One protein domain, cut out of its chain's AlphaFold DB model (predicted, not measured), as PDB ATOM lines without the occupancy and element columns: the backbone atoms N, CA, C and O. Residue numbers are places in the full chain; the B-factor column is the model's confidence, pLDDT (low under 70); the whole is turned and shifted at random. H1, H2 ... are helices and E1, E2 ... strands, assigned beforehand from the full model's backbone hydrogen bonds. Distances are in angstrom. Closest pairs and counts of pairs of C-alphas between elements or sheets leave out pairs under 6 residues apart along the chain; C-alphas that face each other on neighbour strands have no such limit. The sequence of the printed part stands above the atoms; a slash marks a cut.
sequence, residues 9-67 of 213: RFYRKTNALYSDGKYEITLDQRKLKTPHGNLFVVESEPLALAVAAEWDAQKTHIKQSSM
ATOM      1  N   ARG A   9     -26.626 -48.455 -20.415       81.88
ATOM      2  CA  ARG A   9     -27.179 -48.145 -19.076       81.88
ATOM      3  C   ARG A   9     -26.301 -47.082 -18.413       81.88
ATOM      4  O   ARG A   9     -25.094 -47.276 -18.270       81.88
ATOM      5  N   PHE A  10     -26.910 -45.958 -18.041       85.75
ATOM      6  CA  PHE A  10     -26.217 -44.785 -17.492       85.75
ATOM      7  C   PHE A  10     -26.536 -44.517 -16.013       85.75
ATOM      8  O   PHE A  10     -26.042 -43.539 -15.461       85.75
ATOM      9  N   TYR A  11     -27.350 -45.366 -15.382       83.81
ATOM     10  CA  TYR A  11     -27.816 -45.229 -14.000       83.81
ATOM     11  C   TYR A  11     -27.564 -46.508 -13.193       83.81
ATOM     12  O   TYR A  11     -27.493 -47.600 -13.766       83.81
ATOM     13  N   ARG A  12     -27.440 -46.397 -11.865       81.12
ATOM     14  CA  ARG A  12     -27.194 -47.538 -10.963       81.12
ATOM     15  C   ARG A  12     -28.421 -47.965 -10.171       81.12
ATOM     16  O   ARG A  12     -28.624 -49.162 -10.039       81.12
ATOM     17  N   LYS A  13     -29.220 -47.026  -9.668       83.44
ATOM     18  CA  LYS A  13     -30.417 -47.294  -8.860       83.44
ATOM     19  C   LYS A  13     -31.653 -46.636  -9.456       83.44
ATOM     20  O   LYS A  13     -31.558 -45.585 -10.087       83.44
ATOM     21  N   THR A  14     -32.807 -47.233  -9.199       86.81
ATOM     22  CA  THR A  14     -34.119 -46.708  -9.581       86.81
ATOM     23  C   THR A  14     -35.007 -46.605  -8.349       86.81
ATOM     24  O   THR A  14     -35.101 -47.570  -7.597       86.81
ATOM     25  N   ASN A  15     -35.674 -45.472  -8.146       85.81
ATOM     26  CA  ASN A  15     -36.622 -45.294  -7.043       85.81
ATOM     27  C   ASN A  15     -37.922 -44.661  -7.545       85.81
ATOM     28  O   ASN A  15     -37.885 -43.814  -8.440       85.81
ATOM     29  N   ALA A  16     -39.041 -45.009  -6.914       87.75
ATOM     30  CA  ALA A  16     -40.302 -44.284  -7.032       87.75
ATOM     31  C   ALA A  16     -40.436 -43.324  -5.839       87.75
ATOM     32  O   ALA A  16     -40.327 -43.740  -4.687       87.75
ATOM     33  N   LEU A  17     -40.626 -42.035  -6.111       88.88
ATOM     34  CA  LEU A  17     -40.811 -40.993  -5.102       88.88
ATOM     35  C   LEU A  17     -42.230 -40.446  -5.201       88.88
ATOM     36  O   LEU A  17     -42.708 -40.179  -6.299       88.88
ATOM     37  N   TYR A  18     -42.877 -40.232  -4.059       88.75
ATOM     38  CA  TYR A  18     -44.177 -39.575  -3.996       88.75
ATOM     39  C   TYR A  18     -44.000 -38.070  -3.758       88.75
ATOM     40  O   TYR A  18     -43.343 -37.659  -2.799       88.75
ATOM     41  N   SER A  19     -44.563 -37.240  -4.636       84.75
ATOM     42  CA  SER A  19     -44.516 -35.781  -4.549       84.75
ATOM     43  C   SER A  19     -45.779 -35.170  -5.154       84.75
ATOM     44  O   SER A  19     -46.202 -35.570  -6.234       84.75
ATOM     45  N   ASP A  20     -46.382 -34.205  -4.457       80.44
ATOM     46  CA  ASP A  20     -47.532 -33.424  -4.948       80.44
ATOM     47  C   ASP A  20     -48.707 -34.278  -5.481       80.44
ATOM     48  O   ASP A  20     -49.277 -34.023  -6.540       80.44
ATOM     49  N   GLY A  21     -49.041 -35.365  -4.773       82.38
ATOM     50  CA  GLY A  21     -50.143 -36.256  -5.159       82.38
ATOM     51  C   GLY A  21     -49.821 -37.249  -6.280       82.38
ATOM     52  O   GLY A  21     -50.709 -37.981  -6.710       82.38
ATOM     53  N   LYS A  22     -48.577 -37.284  -6.773       89.88
ATOM     54  CA  LYS A  22     -48.143 -38.135  -7.887       89.88
ATOM     55  C   LYS A  22     -46.855 -38.877  -7.551       89.88
ATOM     56  O   LYS A  22     -46.067 -38.463  -6.706       89.88
ATOM     57  N   TYR A  23     -46.626 -39.978  -8.250       88.62
ATOM     58  CA  TYR A  23     -45.400 -40.753  -8.192       88.62
ATOM     59  C   TYR A  23     -44.499 -40.410  -9.378       88.62
ATOM     60  O   TYR A  23     -44.914 -40.421 -10.538       88.62
ATOM     61  N   GLU A  24     -43.240 -40.128  -9.071       91.00
ATOM     62  CA  GLU A  24     -42.168 -39.858 -10.019       91.00
ATOM     63  C   GLU A  24     -41.126 -40.974  -9.946       91.00
ATOM     64  O   GLU A  24     -40.716 -41.388  -8.861       91.00
ATOM     65  N   ILE A  25     -40.631 -41.423 -11.099       89.19
ATOM     66  CA  ILE A  25     -39.512 -42.368 -11.149       89.19
ATOM     67  C   ILE A  25     -38.203 -41.592 -11.263       89.19
ATOM     68  O   ILE A  25     -38.065 -40.670 -12.071       89.19
ATOM     69  N   THR A  26     -37.219 -41.983 -10.460       89.75
ATOM     70  CA  THR A  26     -35.864 -41.430 -10.483       89.75
ATOM     71  C   THR A  26     -34.850 -42.499 -10.853       89.75
ATOM     72  O   THR A  26     -34.875 -43.607 -10.323       89.75
ATOM     73  N   LEU A  27     -33.950 -42.147 -11.768       87.50
ATOM     74  CA  LEU A  27     -32.760 -42.912 -12.121       87.50
ATOM     75  C   LEU A  27     -31.569 -42.224 -11.442       87.50
ATOM     76  O   LEU A  27     -31.171 -41.120 -11.829       87.50
ATOM     77  N   ASP A  28     -31.037 -42.844 -10.393       87.50
ATOM     78  CA  ASP A  28     -30.113 -42.256  -9.419       87.50
ATOM     79  C   ASP A  28     -30.641 -40.945  -8.806       87.50
ATOM     80  O   ASP A  28     -31.406 -40.971  -7.847       87.50
ATOM     81  N   GLN A  29     -30.230 -39.796  -9.349       82.00
ATOM     82  CA  GLN A  29     -30.640 -38.458  -8.897       82.00
ATOM     83  C   GLN A  29     -31.457 -37.696  -9.954       82.00
ATOM     84  O   GLN A  29     -31.806 -36.534  -9.751       82.00
ATOM     85  N   ARG A  30     -31.740 -38.309 -11.112       85.31
ATOM     86  CA  ARG A  30     -32.435 -37.657 -12.231       85.31
ATOM     87  C   ARG A  30     -33.854 -38.185 -12.371       85.31
ATOM     88  O   ARG A  30     -34.063 -39.393 -12.408       85.31
ATOM     89  N   LYS A  31     -34.817 -37.275 -12.516       88.12
ATOM     90  CA  LYS A  31     -36.209 -37.629 -12.813       88.12
ATOM     91  C   LYS A  31     -36.326 -38.218 -14.217       88.12
ATOM     92  O   LYS A  31     -35.733 -37.690 -15.165       88.12
ATOM     93  N   LEU A  32     -37.097 -39.293 -14.334       84.62
ATOM     94  CA  LEU A  32     -37.398 -39.940 -15.599       84.62
ATOM     95  C   LEU A  32     -38.218 -38.997 -16.488       84.62
ATOM     96  O   LEU A  32     -39.147 -38.325 -16.034       84.62
ATOM     97  N   LYS A  33     -37.857 -38.940 -17.770       83.25
ATOM     98  CA  LYS A  33     -38.543 -38.132 -18.780       83.25
ATOM     99  C   LYS A  33     -39.065 -39.023 -19.895       83.25
ATOM    100  O   LYS A  33     -38.433 -40.007 -20.267       83.25
ATOM    101  N   THR A  34     -40.198 -38.627 -20.451       74.94
ATOM    102  CA  THR A  34     -40.752 -39.183 -21.686       74.94
ATOM    103  C   THR A  34     -39.857 -38.843 -22.887       74.94
ATOM    104  O   THR A  34     -39.086 -37.881 -22.820       74.94
ATOM    105  N   PRO A  35     -39.980 -39.561 -24.020       63.78
ATOM    106  CA  PRO A  35     -39.237 -39.245 -25.246       63.78
ATOM    107  C   PRO A  35     -39.429 -37.802 -25.745       63.78
ATOM    108  O   PRO A  35     -38.537 -37.247 -26.376       63.78
ATOM    109  N   HIS A  36     -40.559 -37.172 -25.406       63.09
ATOM    110  CA  HIS A  36     -40.875 -35.776 -25.725       63.09
ATOM    111  C   HIS A  36     -40.266 -34.762 -24.736       63.09
ATOM    112  O   HIS A  36     -40.494 -33.564 -24.858       63.09
ATOM    113  N   GLY A  37     -39.500 -35.221 -23.740       71.25
ATOM    114  CA  GLY A  37     -38.802 -34.376 -22.765       71.25
ATOM    115  C   GLY A  37     -39.621 -33.981 -21.531       71.25
ATOM    116  O   GLY A  37     -39.056 -33.388 -20.606       71.25
ATOM    117  N   ASN A  38     -40.905 -34.348 -21.471       78.50
ATOM    118  CA  ASN A  38     -41.777 -34.096 -20.318       78.50
ATOM    119  C   ASN A  38     -41.463 -35.056 -19.165       78.50
ATOM    120  O   ASN A  38     -41.094 -36.204 -19.414       78.50
ATOM    121  N   LEU A  39     -41.639 -34.611 -17.916       83.94
ATOM    122  CA  LEU A  39     -41.496 -35.467 -16.732       83.94
ATOM    123  C   LEU A  39     -42.521 -36.607 -16.760       83.94
ATOM    124  O   LEU A  39     -43.690 -36.382 -17.066       83.94
ATOM    125  N   PHE A  40     -42.072 -37.821 -16.446       82.75
ATOM    126  CA  PHE A  40     -42.954 -38.975 -16.316       82.75
ATOM    127  C   PHE A  40     -43.512 -39.038 -14.889       82.75
ATOM    128  O   PHE A  40     -42.755 -39.211 -13.933       82.75
ATOM    129  N   VAL A  41     -44.830 -38.882 -14.767       88.25
ATOM    130  CA  VAL A  41     -45.580 -38.912 -13.506       88.25
ATOM    131  C   VAL A  41     -46.751 -39.877 -13.629       88.25
ATOM    132  O   VAL A  41     -47.410 -39.914 -14.667       88.25
ATOM    133  N   VAL A  42     -47.028 -40.631 -12.570       86.44
ATOM    134  CA  VAL A  42     -48.173 -41.548 -12.489       86.44
ATOM    135  C   VAL A  42     -48.888 -41.384 -11.155       86.44
ATOM    136  O   VAL A  42     -48.271 -41.055 -10.152       86.44
ATOM    137  N   GLU A  43     -50.197 -41.598 -11.125       88.00
ATOM    138  CA  GLU A  43     -51.003 -41.436  -9.899       88.00
ATOM    139  C   GLU A  43     -51.026 -42.712  -9.040       88.00
ATOM    140  O   GLU A  43     -51.359 -42.672  -7.861       88.00
ATOM    141  N   SER A  44     -50.634 -43.849  -9.622       85.62
ATOM    142  CA  SER A  44     -50.683 -45.175  -9.006       85.62
ATOM    143  C   SER A  44     -49.297 -45.631  -8.543       85.62
ATOM    144  O   SER A  44     -48.369 -45.731  -9.350       85.62
ATOM    145  N   GLU A  45     -49.167 -45.960  -7.255       82.94
ATOM    146  CA  GLU A  45     -47.939 -46.513  -6.669       82.94
ATOM    147  C   GLU A  45     -47.518 -47.847  -7.298       82.94
ATOM    148  O   GLU A  45     -46.359 -47.953  -7.707       82.94
ATOM    149  N   PRO A  46     -48.420 -48.844  -7.466       80.81
ATOM    150  CA  PRO A  46     -48.075 -50.084  -8.159       80.81
ATOM    151  C   PRO A  46     -47.501 -49.843  -9.556       80.81
ATOM    152  O   PRO A  46     -46.532 -50.488  -9.950       80.81
ATOM    153  N   LEU A  47     -48.067 -48.881 -10.294       78.62
ATOM    154  CA  LEU A  47     -47.602 -48.545 -11.637       78.62
ATOM    155  C   LEU A  47     -46.214 -47.893 -11.601       78.62
ATOM    156  O   LEU A  47     -45.360 -48.217 -12.421       78.62
ATOM    157  N   ALA A  48     -45.961 -47.011 -10.632       84.00
ATOM    158  CA  ALA A  48     -44.653 -46.386 -10.457       84.00
ATOM    159  C   ALA A  48     -43.561 -47.407 -10.117       84.00
ATOM    160  O   ALA A  48     -42.453 -47.330 -10.650       84.00
ATOM    161  N   LEU A  49     -43.879 -48.369  -9.247       80.38
ATOM    162  CA  LEU A  49     -42.975 -49.451  -8.867       80.38
ATOM    163  C   LEU A  49     -42.701 -50.400 -10.036       80.38
ATOM    164  O   LEU A  49     -41.545 -50.758 -10.249       80.38
ATOM    165  N   ALA A  50     -43.722 -50.751 -10.824       78.94
ATOM    166  CA  ALA A  50     -43.558 -51.569 -12.024       78.94
ATOM    167  C   ALA A  50     -42.624 -50.896 -13.040       78.94
ATOM    168  O   ALA A  50     -41.654 -51.504 -13.491       78.94
ATOM    169  N   VAL A  51     -42.837 -49.604 -13.314       80.12
ATOM    170  CA  VAL A  51     -41.949 -48.831 -14.193       80.12
ATOM    171  C   VAL A  51     -40.535 -48.759 -13.612       80.12
ATOM    172  O   VAL A  51     -39.565 -48.980 -14.330       80.12
ATOM    173  N   ALA A  52     -40.370 -48.493 -12.314       83.81
ATOM    174  CA  ALA A  52     -39.043 -48.480 -11.697       83.81
ATOM    175  C   ALA A  52     -38.330 -49.841 -11.832       83.81
ATOM    176  O   ALA A  52     -37.142 -49.873 -12.158       83.81
ATOM    177  N   ALA A  53     -39.055 -50.948 -11.660       80.25
ATOM    178  CA  ALA A  53     -38.532 -52.301 -11.818       80.25
ATOM    179  C   ALA A  53     -38.088 -52.600 -13.263       80.25
ATOM    180  O   ALA A  53     -37.010 -53.164 -13.458       80.25
ATOM    181  N   GLU A  54     -38.843 -52.164 -14.279       80.12
ATOM    182  CA  GLU A  54     -38.434 -52.295 -15.689       80.12
ATOM    183  C   GLU A  54     -37.099 -51.599 -15.975       80.12
ATOM    184  O   GLU A  54     -36.244 -52.109 -16.716       80.12
ATOM    185  N   TRP A  55     -36.916 -50.414 -15.388       82.31
ATOM    186  CA  TRP A  55     -35.677 -49.664 -15.516       82.31
ATOM    187  C   TRP A  55     -34.541 -50.348 -14.749       82.31
ATOM    188  O   TRP A  55     -33.426 -50.412 -15.273       82.31
ATOM    189  N   ASP A  56     -34.775 -50.919 -13.567       82.62
ATOM    190  CA  ASP A  56     -33.715 -51.622 -12.834       82.62
ATOM    191  C   ASP A  56     -33.262 -52.921 -13.517       82.62
ATOM    192  O   ASP A  56     -32.070 -53.244 -13.514       82.62
ATOM    193  N   ALA A  57     -34.188 -53.622 -14.179       81.00
ATOM    194  CA  ALA A  57     -33.947 -54.894 -14.863       81.00
ATOM    195  C   ALA A  57     -32.962 -54.799 -16.050       81.00
ATOM    196  O   ALA A  57     -32.440 -55.811 -16.535       81.00
ATOM    197  N   GLN A  58     -32.667 -53.591 -16.532       79.56
ATOM    198  CA  GLN A  58     -31.762 -53.376 -17.659       79.56
ATOM    199  C   GLN A  58     -30.317 -53.699 -17.297       79.56
ATOM    200  O   GLN A  58     -29.795 -53.215 -16.306       79.56
ATOM    201  N   LYS A  59     -29.599 -54.452 -18.129       78.25
ATOM    202  CA  LYS A  59     -28.204 -54.827 -17.830       78.25
ATOM    203  C   LYS A  59     -27.211 -53.804 -18.387       78.25
ATOM    204  O   LYS A  59     -26.979 -52.751 -17.806       78.25
ATOM    205  N   THR A  60     -26.602 -54.108 -19.527       73.38
ATOM    206  CA  THR A  60     -25.527 -53.293 -20.115       73.38
ATOM    207  C   THR A  60     -26.048 -52.213 -21.059       73.38
ATOM    208  O   THR A  60     -25.465 -51.133 -21.141       73.38
ATOM    209  N   HIS A  61     -27.162 -52.483 -21.735       76.25
ATOM    210  CA  HIS A  61     -27.808 -51.575 -22.673       76.25
ATOM    211  C   HIS A  61     -29.290 -51.461 -22.325       76.25
ATOM    212  O   HIS A  61     -29.935 -52.465 -22.034       76.25
ATOM    213  N   ILE A  62     -29.798 -50.235 -22.371       72.25
ATOM    214  CA  ILE A  62     -31.206 -49.867 -22.297       72.25
ATOM    215  C   ILE A  62     -31.839 -50.329 -23.602       72.25
ATOM    216  O   ILE A  62     -31.656 -49.721 -24.661       72.25
ATOM    217  N   LYS A  63     -32.572 -51.434 -23.528       67.94
ATOM    218  CA  LYS A  63     -33.378 -51.914 -24.641       67.94
ATOM    219  C   LYS A  63     -34.782 -51.375 -24.433       67.94
ATOM    220  O   LYS A  63     -35.547 -51.954 -23.673       67.94
ATOM    221  N   GLN A  64     -35.128 -50.296 -25.132       60.28
ATOM    222  CA  GLN A  64     -36.481 -49.721 -25.083       60.28
ATOM    223  C   GLN A  64     -37.556 -50.758 -25.439       60.28
ATOM    224  O   GLN A  64     -38.634 -50.746 -24.863       60.28
ATOM    225  N   SER A  65     -37.238 -51.718 -26.314       54.41
ATOM    226  CA  SER A  65     -38.121 -52.854 -26.594       54.41
ATOM    227  C   SER A  65     -38.442 -53.669 -25.334       54.41
ATOM    228  O   SER A  65     -39.568 -54.104 -25.186       54.41
ATOM    229  N   SER A  66     -37.492 -53.829 -24.406       54.81
ATOM    230  CA  SER A  66     -37.682 -54.544 -23.129       54.81
ATOM    231  C   SER A  66     -38.248 -53.686 -21.989       54.81
ATOM    232  O   SER A  66     -38.395 -54.185 -20.882       54.81
ATOM    233  N   MET A  67     -38.501 -52.397 -22.244       58.97
ATOM    234  CA  MET A  67     -39.098 -51.429 -21.308       58.97
ATOM    235  C   MET A  67     -40.539 -51.115 -21.716       58.97
ATOM    236  O   MET A  67     -40.924 -49.970 -21.945       58.97
TER     237      MET A  67
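What this domain is: This is residues 9 to 67 of the 213 residues of the protein "Hypothetical protein" of Timema poppense (UniProt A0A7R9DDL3). A two-stranded antiparallel hairpin, E1 and E2, has one helix, H1, packed lengthwise along it. On the way from E2 to H1, residues 28 to 44 make a wide loop, whose residues 30 to 31 and 41 to 42 pair briefly with E2; after H1, residues 57 to 67 fold back as a tail without a named element. The printed part has 59 residues, with the named elements in the order E1, E2, H1; the class is mixed, helices and strands, and under half of the residues are in named elements. The whole is compact, with a radius of gyration of the C-alphas of 11.0 A and spans of 33 by 23 by 21 A.

Where its parts are: Find C-alpha 14 at (-34.119, -46.708, -9.581); from there strand E1, residues 14 to 19, runs 15.9 A to C-alpha 19. Strand E2, residues 22 to 27, starts at C-alpha 22, at (-48.143, -38.135, -7.887), and runs 16.7 A to C-alpha 27. Helix H1, residues 45 to 56, covers 16.3 A from first to last C-alpha and ends at C-alpha 56, at (-33.715, -51.622, -12.834).

How they stand to each other: Look first at the hairpin of E1 and E2, antiparallel neighbours with 151 degrees between their N-to-C directions. The C-alphas of Ala 16 and Ile 25 face each other at 4.6 A. Check the backbone there: N 17 and O 24 are 2.8 A apart and N 26 and O 15 are 2.8 A apart, both within hydrogen-bond range. Beyond the named strands, residues 26 to 27 of E2 pair antiparallel with residues 30 to 31, and residues 23 to 24 of E2 pair antiparallel with residues 41 to 42. Now move to H1: its closest C-alphas to E1 are those of Thr 14 and Ala 52, 5.6 A apart, and the two centres are 9.4 A apart. Its closest C-alphas to E2 are those of Tyr 23 and Ala 48, 6.1 A apart, with 9.0 A from centre to centre. In H1 every O i to N i+4 pair is within hydrogen-bond range.

The domain as a whole: The two C-alphas farthest apart are those of Gly 21 and Thr 60, at 33.5 A, while the first and last printed C-alphas, those of Arg 9 and Met 67, are 12.6 A apart. The printed part has no cut. The link from E1 to E2 is tight, with 2 residues, and the link from E2 to H1 is long, with 17 residues. In the B-factor column you will find a mean pLDDT of 80.5 for the printed part of this model; residues 35 to 36 and 63 to 67 are under 70.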